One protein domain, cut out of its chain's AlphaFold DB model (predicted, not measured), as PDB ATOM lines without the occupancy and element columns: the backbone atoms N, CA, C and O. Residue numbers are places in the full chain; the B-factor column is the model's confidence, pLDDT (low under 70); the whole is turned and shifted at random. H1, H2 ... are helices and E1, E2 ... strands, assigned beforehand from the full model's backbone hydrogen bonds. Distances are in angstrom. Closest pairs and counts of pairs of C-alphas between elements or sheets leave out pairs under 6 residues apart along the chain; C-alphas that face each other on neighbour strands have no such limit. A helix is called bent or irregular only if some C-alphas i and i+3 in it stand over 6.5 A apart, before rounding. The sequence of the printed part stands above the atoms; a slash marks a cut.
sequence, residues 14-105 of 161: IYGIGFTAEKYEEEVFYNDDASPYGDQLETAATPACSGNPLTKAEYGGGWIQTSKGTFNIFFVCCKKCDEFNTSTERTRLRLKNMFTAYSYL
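Overview. This is residues 14 to 105 of the 161 residues of an uncharacterized protein of Toxocara canis (UniProt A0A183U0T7). Two strand hairpins, E1 with E2 and E3 with E4, stand side by side as one strongly twisted sheet, with a helix packed on each face. H3, the longest helix, crosses one face, H1 covers part of the other, and the short H2 lies beyond one end of E4, on the way to H3. The printed part has 92 residues, with three named helices and four named strands in the order E1 E2 H1 E3 E4 H2 H3; the sheet's order is E2 E1 E4 E3, all antiparallel. The class is mixed, helices and strands. The whole is compact and rounded, with a radius of gyration of the C-alphas of 12.4 A and spans of 34 by 30 by 26 A.

Along the chain. E1, residues 14 to 19, begins at C-alpha 14 (5.350, 45.142, 2.541) and is 16.2 A long. E2 takes residues 24 to 30, 15.9 A. H1, residues 38 to 50, is 16.8 A long and irregular: C-alphas 44 and 47 are 7.2 A apart. E3, residues 58 to 66, measures 23.9 A and bends by 55 degrees at residue 61. E4, residues 69 to 78, measures 26.6 A, bends by 52 degrees at residue 72 and ends at C-alpha 78 (7.468, 42.249, -2.411). H2 is residues 81 to 84. H3, residues 88 to 104, is 23.8 A long and ends at C-alpha 104 (8.417, 24.348, 11.521).

Arrangement. In the hairpin of E1 and E2, N 25 and O 18 are 2.8 A apart, within hydrogen-bond range. E1 and E4 are antiparallel at 142 degrees, with N 17 and O 74 at 2.8 A. In the hairpin of E3 and E4, N 77 and O 58 are 2.7 A apart. E2 and E3 are the edge strands. H1 and H3 are on opposite faces of the sheet, three layers with the sheet between helices. The closest C-alphas of H1 and E3 are those of Ala 44 and Gly 62, 5.2 A. H3 has a height over the sheet of 8.3 A and runs across the strands, at 64 degrees to E1 on the local plane. It lies over E2 and E1, and only just over E4, with 3 C-alphas there. The closest C-alphas of E2 and H3 are those of Val 28 and Arg 92, 6.4 A. H2 is not on the sheet, but only just, with 4 pairs of C-alphas within 10 A. Every O i to N i+4 pair is within hydrogen-bond range in H3, 7 of 9 in H1; H2 is too short for one.

Size, cuts and confidence. The C-alphas farthest apart, those of Pro 53 and Lys 68, are 35.3 A apart. The printed part has no cut, and no link is long. The mean pLDDT of the printed part is 74.8; residues 19 to 24, 51 to 56, 82 to 86 and 100 to 105 are among those under 70.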
ATOM      1  N   ILE A  14       5.148  45.925   1.326       89.44
ATOM      2  CA  ILE A  14       5.350  45.142   2.541       89.44
ATOM      3  C   ILE A  14       3.990  44.834   3.133       89.44
ATOM      4  O   ILE A  14       3.143  45.720   3.279       89.44
ATOM      5  N   TYR A  15       3.810  43.575   3.508       89.88
ATOM      6  CA  TYR A  15       2.691  43.162   4.335       89.88
ATOM      7  C   TYR A  15       3.161  42.239   5.450       89.88
ATOM      8  O   TYR A  15       4.055  41.413   5.253       89.88
ATOM      9  N   GLY A  16       2.568  42.391   6.629       88.06
ATOM     10  CA  GLY A  16       2.963  41.645   7.815       88.06
ATOM     11  C   GLY A  16       1.796  41.266   8.707       88.06
ATOM     12  O   GLY A  16       0.725  41.860   8.642       88.06
ATOM     13  N   ILE A  17       2.011  40.260   9.542       85.62
ATOM     14  CA  ILE A  17       1.087  39.842  10.595       85.62
ATOM     15  C   ILE A  17       1.800  39.897  11.934       85.62
ATOM     16  O   ILE A  17       2.978  39.549  12.044       85.62
ATOM     17  N   GLY A  18       1.055  40.311  12.952       77.00
ATOM     18  CA  GLY A  18       1.492  40.164  14.329       77.00
ATOM     19  C   GLY A  18       1.496  38.703  14.747       77.00
ATOM     20  O   GLY A  18       0.664  37.912  14.297       77.00
ATOM     21  N   PHE A  19       2.423  38.344  15.624       65.94
ATOM     22  CA  PHE A  19       2.408  37.053  16.290       65.94
ATOM     23  C   PHE A  19       2.883  37.174  17.736       65.94
ATOM     24  O   PHE A  19       3.672  38.047  18.106       65.94
ATOM     25  N   THR A  20       2.384  36.262  18.556       61.66
ATOM     26  CA  THR A  20       2.818  36.026  19.929       61.66
ATOM     27  C   THR A  20       3.247  34.567  20.066       61.66
ATOM     28  O   THR A  20       3.186  33.798  19.105       61.66
ATOM     29  N   ALA A  21       3.667  34.165  21.265       52.91
ATOM     30  CA  ALA A  21       3.950  32.760  21.549       52.91
ATOM     31  C   ALA A  21       2.712  31.853  21.392       52.91
ATOM     32  O   ALA A  21       2.857  30.658  21.161       52.91
ATOM     33  N   GLU A  22       1.503  32.409  21.513       49.94
ATOM     34  CA  GLU A  22       0.261  31.632  21.569       49.94
ATOM     35  C   GLU A  22      -0.526  31.663  20.256       49.94
ATOM     36  O   GLU A  22      -1.265  30.725  19.954       49.94
ATOM     37  N   LYS A  23      -0.416  32.747  19.479       62.53
ATOM     38  CA  LYS A  23      -1.271  32.954  18.305       62.53
ATOM     39  C   LYS A  23      -0.704  33.943  17.294       62.53
ATOM     40  O   LYS A  23       0.141  34.782  17.598       62.53
ATOM     41  N   TYR A  24      -1.279  33.889  16.097       68.12
ATOM     42  CA  TYR A  24      -1.215  34.975  15.126       68.12
ATOM     43  C   TYR A  24      -2.270  36.026  15.441       68.12
ATOM     44  O   TYR A  24      -3.409  35.685  15.770       68.12
ATOM     45  N   GLU A  25      -1.920  37.286  15.234       75.44
ATOM     46  CA  GLU A  25      -2.890  38.369  15.215       75.44
ATOM     47  C   GLU A  25      -3.731  38.320  13.929       75.44
ATOM     48  O   GLU A  25      -3.346  37.741  12.905       75.44
ATOM     49  N   GLU A  26      -4.941  38.876  13.995       78.88
ATOM     50  CA  GLU A  26      -5.872  38.859  12.862       78.88
ATOM     51  C   GLU A  26      -5.618  39.981  11.858       78.88
ATOM     52  O   GLU A  26      -5.934  39.821  10.675       78.88
ATOM     53  N   GLU A  27      -5.062  41.090  12.339       87.62
ATOM     54  CA  GLU A  27      -4.769  42.281  11.557       87.62
ATOM     55  C   GLU A  27      -3.555  42.047  10.649       87.62
ATOM     56  O   GLU A  27      -2.537  41.486  11.064       87.62
ATOM     57  N   VAL A  28      -3.680  42.482   9.393       88.75
ATOM     58  CA  VAL A  28      -2.570  42.530   8.441       88.75
ATOM     59  C   VAL A  28      -2.112  43.975   8.342       88.75
ATOM     60  O   VAL A  28      -2.908  44.868   8.054       88.75
ATOM     61  N   PHE A  29      -0.825  44.184   8.563       90.06
ATOM     62  CA  PHE A  29      -0.166  45.469   8.429       90.06
ATOM     63  C   PHE A  29       0.366  45.631   7.017       90.06
ATOM     64  O   PHE A  29       0.816  44.666   6.402       90.06
ATOM     65  N   TYR A  30       0.349  46.863   6.536       90.88
ATOM     66  CA  TYR A  30       0.732  47.240   5.187       90.88
ATOM     67  C   TYR A  30       1.592  48.505   5.277       90.88
ATOM     68  O   TYR A  30       1.301  49.367   6.101       90.88
ATOM     69  N   ASN A  31       2.654  48.649   4.478       91.62
ATOM     70  CA  ASN A  31       3.432  49.903   4.450       91.62
ATOM     71  C   ASN A  31       2.792  50.934   3.506       91.62
ATOM     72  O   ASN A  31       3.438  51.434   2.589       91.62
ATOM     73  N   ASP A  32       1.514  51.237   3.707       87.94
ATOM     74  CA  ASP A  32       0.815  52.335   3.035       87.94
ATOM     75  C   ASP A  32       0.442  53.445   4.029       87.94
ATOM     76  O   ASP A  32       0.617  53.312   5.240       87.94
ATOM     77  N   ASP A  33      -0.059  54.563   3.502       84.44
ATOM     78  CA  ASP A  33      -0.526  55.696   4.311       84.44
ATOM     79  C   ASP A  33      -1.831  55.409   5.067       84.44
ATOM     80  O   ASP A  33      -2.193  56.154   5.977       84.44
ATOM     81  N   ALA A  34      -2.552  54.349   4.693       83.81
ATOM     82  CA  ALA A  34      -3.779  53.945   5.367       83.81
ATOM     83  C   ALA A  34      -3.485  53.188   6.673       83.81
ATOM     84  O   ALA A  34      -4.297  53.221   7.600       83.81
ATOM     85  N   SER A  35      -2.332  52.522   6.765       84.81
ATOM     86  CA  SER A  35      -1.903  51.840   7.978       84.81
ATOM     87  C   SER A  35      -1.288  52.817   8.987       84.81
ATOM     88  O   SER A  35      -0.272  53.453   8.692       84.81
ATOM     89  N   PRO A  36      -1.792  52.875  10.237       85.75
ATOM     90  CA  PRO A  36      -1.198  53.709  11.286       85.75
ATOM     91  C   PRO A  36       0.225  53.273  11.678       85.75
ATOM     92  O   PRO A  36       0.922  54.008  12.374       85.75
ATOM     93  N   TYR A  37       0.666  52.089  11.238       88.62
ATOM     94  CA  TYR A  37       1.987  51.530  11.527       88.62
ATOM     95  C   TYR A  37       2.851  51.350  10.272       88.62
ATOM     96  O   TYR A  37       3.885  50.684  10.343       88.62
ATOM     97  N   GLY A  38       2.460  51.944   9.137       88.38
ATOM     98  CA  GLY A  38       3.143  51.760   7.855       88.38
ATOM     99  C   GLY A  38       4.634  52.118   7.893       88.38
ATOM    100  O   GLY A  38       5.459  51.330   7.435       88.38
ATOM    101  N   ASP A  39       4.996  53.243   8.521       89.44
ATOM    102  CA  ASP A  39       6.401  53.666   8.697       89.44
ATOM    103  C   ASP A  39       7.221  52.679   9.533       89.44
ATOM    104  O   ASP A  39       8.389  52.399   9.251       89.44
ATOM    105  N   GLN A  40       6.609  52.143  10.586       87.25
ATOM    106  CA  GLN A  40       7.287  51.219  11.487       87.25
ATOM    107  C   GLN A  40       7.488  49.858  10.827       87.25
ATOM    108  O   GLN A  40       8.553  49.262  10.967       87.25
ATOM    109  N   LEU A  41       6.495  49.395  10.063       88.06
ATOM    110  CA  LEU A  41       6.610  48.185   9.262       88.06
ATOM    111  C   LEU A  41       7.714  48.318   8.207       88.06
ATOM    112  O   LEU A  41       8.509  47.399   8.034       88.06
ATOM    113  N   GLU A  42       7.799  49.468   7.535       88.06
ATOM    114  CA  GLU A  42       8.867  49.750   6.573       88.06
ATOM    115  C   GLU A  42      10.254  49.742   7.226       88.06
ATOM    116  O   GLU A  42      11.186  49.103   6.728       88.06
ATOM    117  N   THR A  43      10.375  50.380   8.389       84.38
ATOM    118  CA  THR A  43      11.612  50.381   9.179       84.38
ATOM    119  C   THR A  43      12.018  48.955   9.560       84.38
ATOM    120  O   THR A  43      13.157  48.551   9.322       84.38
ATOM    121  N   ALA A  44      11.080  48.157  10.083       77.00
ATOM    122  CA  ALA A  44      11.322  46.767  10.470       77.00
ATOM    123  C   ALA A  44      11.719  45.877   9.279       77.00
ATOM    124  O   ALA A  44      12.522  44.959   9.430       77.00
ATOM    125  N   ALA A  45      11.189  46.163   8.088       81.38
ATOM    126  CA  ALA A  45      11.455  45.403   6.873       81.38
ATOM    127  C   ALA A  45      12.702  45.853   6.104       81.38
ATOM    128  O   ALA A  45      13.187  45.113   5.246       81.38
ATOM    129  N   THR A  46      13.265  47.020   6.425       79.56
ATOM    130  CA  THR A  46      14.436  47.588   5.742       79.56
ATOM    131  C   THR A  46      15.601  46.593   5.609       79.56
ATOM    132  O   THR A  46      16.120  46.463   4.494       79.56
ATOM    133  N   PRO A  47      15.999  45.831   6.651       71.81
ATOM    134  CA  PRO A  47      17.087  44.858   6.526       71.81
ATOM    135  C   PRO A  47      16.814  43.761   5.486       71.81
ATOM    136  O   PRO A  47      17.712  43.390   4.738       71.81
ATOM    137  N   ALA A  48      15.570  43.278   5.392       72.12
ATOM    138  CA  ALA A  48      15.181  42.247   4.428       72.12
ATOM    139  C   ALA A  48      14.991  42.817   3.009       72.12
ATOM    140  O   ALA A  48      15.374  42.196   2.020       72.12
ATOM    141  N   CYS A  49      14.433  44.025   2.894       75.81
ATOM    142  CA  CYS A  49      14.114  44.660   1.614       75.81
ATOM    143  C   CYS A  49      15.334  45.229   0.872       75.81
ATOM    144  O   CYS A  49      15.363  45.246  -0.366       75.81
ATOM    145  N   SER A  50      16.327  45.730   1.615       72.19
ATOM    146  CA  SER A  50      17.496  46.430   1.059       72.19
ATOM    147  C   SER A  50      18.577  45.492   0.512       72.19
ATOM    148  O   SER A  50      19.338  45.895  -0.364       72.19
ATOM    149  N   GLY A  51      18.622  44.240   0.978       62.47
ATOM    150  CA  GLY A  51      19.715  43.307   0.687       62.47
ATOM    151  C   GLY A  51      19.599  42.476  -0.598       62.47
ATOM    152  O   GLY A  51      20.567  41.807  -0.949       62.47
ATOM    153  N   ASN A  52      18.460  42.480  -1.306       58.78
ATOM    154  CA  ASN A  52      18.176  41.487  -2.362       58.78
ATOM    155  C   ASN A  52      17.858  42.097  -3.752       58.78
ATOM    156  O   ASN A  52      17.380  43.232  -3.824       58.78
ATOM    157  N   PRO A  53      18.058  41.379  -4.882       54.94
ATOM    158  CA  PRO A  53      17.705  41.840  -6.229       54.94
ATOM    159  C   PRO A  53      16.219  42.179  -6.366       54.94
ATOM    160  O   PRO A  53      15.375  41.630  -5.660       54.94
ATOM    161  N   LEU A  54      15.876  43.086  -7.290       58.03
ATOM    162  CA  LEU A  54      14.534  43.675  -7.389       58.03
ATOM    163  C   LEU A  54      13.405  42.729  -7.887       58.03
ATOM    164  O   LEU A  54      12.396  43.186  -8.417       58.03
ATOM    165  N   THR A  55      13.562  41.411  -7.765       59.75
ATOM    166  CA  THR A  55      12.771  40.426  -8.522       59.75
ATOM    167  C   THR A  55      12.095  39.336  -7.691       59.75
ATOM    168  O   THR A  55      11.280  38.605  -8.253       59.75
ATOM    169  N   LYS A  56      12.384  39.212  -6.389       67.06
ATOM    170  CA  LYS A  56      11.830  38.155  -5.523       67.06
ATOM    171  C   LYS A  56      11.195  38.723  -4.254       67.06
ATOM    172  O   LYS A  56      11.538  39.826  -3.829       67.06
ATOM    173  N   ALA A  57      10.239  37.973  -3.704       74.88
ATOM    174  CA  ALA A  57       9.641  38.248  -2.405       74.88
ATOM    175  C   ALA A  57      10.557  37.723  -1.291       74.88
ATOM    176  O   ALA A  57      11.007  36.582  -1.361       74.88
ATOM    177  N   GLU A  58      10.798  38.545  -0.274       77.94
ATOM    178  CA  GLU A  58      11.687  38.231   0.849       77.94
ATOM    179  C   GLU A  58      10.916  38.245   2.161       77.94
ATOM    180  O   GLU A  58      10.204  39.205   2.440       77.94
ATOM    181  N   TYR A  59      11.052  37.197   2.968       77.75
ATOM    182  CA  TYR A  59      10.344  37.064   4.242       77.75
ATOM    183  C   TYR A  59      11.264  37.432   5.403       77.75
ATOM    184  O   TYR A  59      12.462  37.161   5.370       77.75
ATOM    185  N   GLY A  60      10.705  38.036   6.446       73.50
ATOM    186  CA  GLY A  60      11.481  38.489   7.590       73.50
ATOM    187  C   GLY A  60      10.651  38.658   8.850       73.50
ATOM    188  O   GLY A  60       9.423  38.566   8.841       73.50
ATOM    189  N   GLY A  61      11.360  38.886   9.950       76.12
ATOM    190  CA  GLY A  61      10.780  39.163  11.255       76.12
ATOM    191  C   GLY A  61      11.342  40.457  11.828       76.12
ATOM    192  O   GLY A  61      12.499  40.802  11.596       76.12
ATOM    193  N   GLY A  62      10.518  41.164  12.586       71.12
ATOM    194  CA  GLY A  62      10.898  42.378  13.290       71.12
ATOM    195  C   GLY A  62       9.887  42.708  14.375       71.12
ATOM    196  O   GLY A  62       9.061  41.875  14.745       71.12
ATOM    197  N   TRP A  63       9.936  43.933  14.874       76.12
ATOM    198  CA  TRP A  63       8.970  44.423  15.845       76.12
ATOM    199  C   TRP A  63       8.483  45.813  15.454       76.12
ATOM    200  O   TRP A  63       9.206  46.579  14.819       76.12
ATOM    201  N   ILE A  64       7.248  46.125  15.835       73.31
ATOM    202  CA  ILE A  64       6.669  47.467  15.726       73.31
ATOM    203  C   ILE A  64       6.100  47.880  17.080       73.31
ATOM    204  O   ILE A  64       5.662  47.045  17.873       73.31
ATOM    205  N   GLN A  65       6.088  49.179  17.341       74.38
ATOM    206  CA  GLN A  65       5.535  49.784  18.539       74.38
ATOM    207  C   GLN A  65       4.142  50.355  18.259       74.38
ATOM    208  O   GLN A  65       3.957  51.264  17.453       74.38
ATOM    209  N   THR A  66       3.142  49.877  18.985       70.62
ATOM    210  CA  THR A  66       1.767  50.380  18.883       70.62
ATOM    211  C   THR A  66       1.334  51.045  20.183       70.62
ATOM    212  O   THR A  66       1.992  50.913  21.218       70.62
ATOM    213  N   SER A  67       0.172  51.701  20.163       71.81
ATOM    214  CA  SER A  67      -0.466  52.221  21.380       71.81
ATOM    215  C   SER A  67      -0.837  51.125  22.388       71.81
ATOM    216  O   SER A  67      -0.990  51.415  23.571       71.81
ATOM    217  N   LYS A  68      -0.958  49.869  21.937       68.44
ATOM    218  CA  LYS A  68      -1.272  48.698  22.770       68.44
ATOM    219  C   LYS A  68      -0.024  47.948  23.257       68.44
ATOM    220  O   LYS A  68      -0.165  46.994  24.014       68.44
ATOM    221  N   GLY A  69       1.173  48.365  22.836       67.75
ATOM    222  CA  GLY A  69       2.445  47.719  23.166       67.75
ATOM    223  C   GLY A  69       3.270  47.337  21.936       67.75
ATOM    224  O   GLY A  69       2.956  47.720  20.806       67.75
ATOM    225  N   THR A  70       4.350  46.596  22.161       71.50
ATOM    226  CA  THR A  70       5.238  46.099  21.103       71.50
ATOM    227  C   THR A  70       4.682  44.804  20.515       71.50
ATOM    228  O   THR A  70       4.376  43.872  21.256       71.50
ATOM    229  N   PHE A  71       4.585  44.723  19.191       66.88
ATOM    230  CA  PHE A  71       4.210  43.500  18.482       66.88
ATOM    231  C   PHE A  71       5.412  42.933  17.738       66.88
ATOM    232  O   PHE A  71       6.107  43.674  17.044       66.88
ATOM    233  N   ASN A  72       5.617  41.616  17.828       70.19
ATOM    234  CA  ASN A  72       6.488  40.915  16.891       70.19
ATOM    235  C   ASN A  72       5.734  40.747  15.576       70.19
ATOM    236  O   ASN A  72       4.588  40.294  15.569       70.19
ATOM    237  N   ILE A  73       6.370  41.124  14.475       74.62
ATOM    238  CA  ILE A  73       5.780  41.099  13.143       74.62
ATOM    239  C   ILE A  73       6.567  40.138  12.274       74.62
ATOM    240  O   ILE A  73       7.786  40.255  12.159       74.62
ATOM    241  N   PHE A  74       5.857  39.221  11.625       79.31
ATOM    242  CA  PHE A  74       6.369  38.488  10.478       79.31
ATOM    243  C   PHE A  74       5.856  39.149   9.213       79.31
ATOM    244  O   PHE A  74       4.653  39.378   9.081       79.31
ATOM    245  N   PHE A  75       6.748  39.456   8.286       80.81
ATOM    246  CA  PHE A  75       6.411  40.201   7.086       80.81
ATOM    247  C   PHE A  75       7.047  39.595   5.849       80.81
ATOM    248  O   PHE A  75       7.963  38.772   5.908       80.81
ATOM    249  N   VAL A  76       6.562  40.059   4.708       84.00
ATOM    250  CA  VAL A  76       7.191  39.848   3.417       84.00
ATOM    251  C   VAL A  76       7.347  41.171   2.692       84.00
ATOM    252  O   VAL A  76       6.467  42.028   2.733       84.00
ATOM    253  N   CYS A  77       8.486  41.310   2.033       83.62
ATOM    254  CA  CYS A  77       8.846  42.409   1.169       83.62
ATOM    255  C   CYS A  77       8.722  41.974  -0.292       83.62
ATOM    256  O   CYS A  77       9.489  41.135  -0.765       83.62
ATOM    257  N   CYS A  78       7.768  42.549  -1.017       75.12
ATOM    258  CA  CYS A  78       7.468  42.249  -2.411       75.12
ATOM    259  C   CYS A  78       7.782  43.457  -3.290       75.12
ATOM    260  O   CYS A  78       7.139  44.499  -3.213       75.12
ATOM    261  N   LYS A  79       8.749  43.318  -4.194       69.62
ATOM    262  CA  LYS A  79       9.157  44.420  -5.082       69.62
ATOM    263  C   LYS A  79       8.230  44.618  -6.281       69.62
ATOM    264  O   LYS A  79       8.180  45.700  -6.852       69.62
ATOM    265  N   LYS A  80       7.445  43.592  -6.624       72.56
ATOM    266  CA  LYS A  80       6.276  43.715  -7.497       72.56
ATOM    267  C   LYS A  80       5.031  43.709  -6.629       72.56
ATOM    268  O   LYS A  80       4.688  42.691  -6.028       72.56
ATOM    269  N   CYS A  81       4.363  44.850  -6.583       75.19
ATOM    270  CA  CYS A  81       3.108  45.021  -5.866       75.19
ATOM    271  C   CYS A  81       1.928  44.278  -6.504       75.19
ATOM    272  O   CYS A  81       0.823  44.318  -5.984       75.19
ATOM    273  N   ASP A  82       2.149  43.551  -7.595       65.94
ATOM    274  CA  ASP A  82       1.126  42.746  -8.266       65.94
ATOM    275  C   ASP A  82       0.565  41.640  -7.354       65.94
ATOM    276  O   ASP A  82      -0.591  41.238  -7.491       65.94
ATOM    277  N   GLU A  83       1.343  41.197  -6.356       60.84
ATOM    278  CA  GLU A  83       0.860  40.294  -5.304       60.84
ATOM    279  C   GLU A  83      -0.231  40.919  -4.414       60.84
ATOM    280  O   GLU A  83      -0.889  40.203  -3.661       60.84
ATOM    281  N   PHE A  84      -0.450  42.235  -4.514       66.19
ATOM    282  CA  PHE A  84      -1.475  42.978  -3.786       66.19
ATOM    283  C   PHE A  84      -2.876  42.832  -4.394       66.19
ATOM    284  O   PHE A  84      -3.865  43.195  -3.760       66.19
ATOM    285  N   ASN A  85      -3.012  42.255  -5.595       67.06
ATOM    286  CA  ASN A  85      -4.323  41.987  -6.194       67.06
ATOM    287  C   ASN A  85      -5.001  40.740  -5.584       67.06
ATOM    288  O   ASN A  85      -5.444  39.826  -6.279       67.06
ATOM    289  N   THR A  86      -5.032  40.666  -4.258       69.69
ATOM    290  CA  THR A  86      -5.634  39.579  -3.490       69.69
ATOM    291  C   THR A  86      -6.315  40.140  -2.243       69.69
ATOM    292  O   THR A  86      -6.026  41.249  -1.803       69.69
ATOM    293  N   SER A  87      -7.267  39.402  -1.673       81.94
ATOM    294  CA  SER A  87      -7.967  39.852  -0.467       81.94
ATOM    295  C   SER A  87      -7.050  39.831   0.760       81.94
ATOM    296  O   SER A  87      -6.182  38.963   0.876       81.94
ATOM    297  N   THR A  88      -7.309  40.711   1.734       83.75
ATOM    298  CA  THR A  88      -6.616  40.720   3.038       83.75
ATOM    299  C   THR A  88      -6.622  39.345   3.707       83.75
ATOM    300  O   THR A  88      -5.627  38.930   4.293       83.75
ATOM    301  N   GLU A  89      -7.715  38.590   3.577       83.38
ATOM    302  CA  GLU A  89      -7.807  37.232   4.113       83.38
ATOM    303  C   GLU A  89      -6.821  36.262   3.445       83.38
ATOM    304  O   GLU A  89      -6.158  35.488   4.137       83.38
ATOM    305  N   ARG A  90      -6.674  36.320   2.116       80.19
ATOM    306  CA  ARG A  90      -5.691  35.502   1.391       80.19
ATOM    307  C   ARG A  90      -4.263  35.904   1.742       80.19
ATOM    308  O   ARG A  90      -3.432  35.025   1.955       80.19
ATOM    309  N   THR A  91      -3.990  37.202   1.854       82.62
ATOM    310  CA  THR A  91      -2.699  37.729   2.325       82.62
ATOM    311  C   THR A  91      -2.363  37.180   3.709       82.62
ATOM    312  O   THR A  91      -1.279  36.635   3.923       82.62
ATOM    313  N   ARG A  92      -3.332  37.226   4.629       84.12
ATOM    314  CA  ARG A  92      -3.215  36.682   5.984       84.12
ATOM    315  C   ARG A  92      -2.922  35.185   5.974       84.12
ATOM    316  O   ARG A  92      -1.998  34.749   6.650       84.12
ATOM    317  N   LEU A  93      -3.683  34.394   5.216       80.50
ATOM    318  CA  LEU A  93      -3.466  32.947   5.108       80.50
ATOM    319  C   LEU A  93      -2.081  32.623   4.544       80.50
ATOM    320  O   LEU A  93      -1.397  31.750   5.071       80.50
ATOM    321  N   ARG A  94      -1.630  33.359   3.524       81.69
ATOM    322  CA  ARG A  94      -0.287  33.197   2.960       81.69
ATOM    323  C   ARG A  94       0.792  33.489   3.996       81.69
ATOM    324  O   ARG A  94       1.696  32.676   4.150       81.69
ATOM    325  N   LEU A  95       0.691  34.602   4.720       80.19
ATOM    326  CA  LEU A  95       1.650  34.937   5.774       80.19
ATOM    327  C   LEU A  95       1.658  33.899   6.899       80.19
ATOM    328  O   LEU A  95       2.735  33.487   7.314       80.19
ATOM    329  N   LYS A  96       0.489  33.420   7.341       80.31
ATOM    330  CA  LYS A  96       0.389  32.351   8.349       80.31
ATOM    331  C   LYS A  96       1.052  31.064   7.871       80.31
ATOM    332  O   LYS A  96       1.838  30.477   8.610       80.31
ATOM    333  N   ASN A  97       0.781  30.645   6.636       73.25
ATOM    334  CA  ASN A  97       1.383  29.446   6.057       73.25
ATOM    335  C   ASN A  97       2.899  29.590   5.914       73.25
ATOM    336  O   ASN A  97       3.625  28.661   6.250       73.25
ATOM    337  N   MET A  98       3.384  30.752   5.468       73.12
ATOM    338  CA  MET A  98       4.817  31.007   5.321       73.12
ATOM    339  C   MET A  98       5.523  31.107   6.669       73.12
ATOM    340  O   MET A  98       6.569  30.495   6.825       73.12
ATOM    341  N   PHE A  99       4.946  31.781   7.664       70.06
ATOM    342  CA  PHE A  99       5.489  31.774   9.021       70.06
ATOM    343  C   PHE A  99       5.520  30.357   9.587       70.06
ATOM    344  O   PHE A  99       6.524  29.949  10.154       70.06
ATOM    345  N   THR A 100       4.440  29.589   9.414       65.69
ATOM    346  CA  THR A 100       4.375  28.191   9.862       65.69
ATOM    347  C   THR A 100       5.473  27.386   9.172       65.69
ATOM    348  O   THR A 100       6.255  26.726   9.836       65.69
ATOM    349  N   ALA A 101       5.633  27.504   7.856       60.59
ATOM    350  CA  ALA A 101       6.728  26.849   7.151       60.59
ATOM    351  C   ALA A 101       8.096  27.286   7.704       60.59
ATOM    352  O   ALA A 101       8.887  26.436   8.077       60.59
ATOM    353  N   TYR A 102       8.358  28.585   7.856       58.12
ATOM    354  CA  TYR A 102       9.629  29.101   8.384       58.12
ATOM    355  C   TYR A 102       9.897  28.726   9.851       58.12
ATOM    356  O   TYR A 102      11.054  28.629  10.242       58.12
ATOM    357  N   SER A 103       8.856  28.512  10.661       56.12
ATOM    358  CA  SER A 103       8.974  28.139  12.080       56.12
ATOM    359  C   SER A 103       9.026  26.625  12.313       56.12
ATOM    360  O   SER A 103       9.683  26.188  13.252       56.12
ATOM    361  N   TYR A 104       8.382  25.817  11.463       46.50
ATOM    362  CA  TYR A 104       8.417  24.348  11.521       46.50
ATOM    363  C   TYR A 104       9.566  23.743  10.700       46.50
ATOM    364  O   TYR A 104       9.979  22.613  10.960       46.50
ATOM    365  N   LEU A 105      10.128  24.483   9.740       48.62
ATOM    366  CA  LEU A 105      11.407  24.166   9.107       48.62
ATOM    367  C   LEU A 105      12.538  24.537  10.074       48.62
ATOM    368  O   LEU A 105      13.205  25.562   9.950       48.62
TER     369      LEU A 105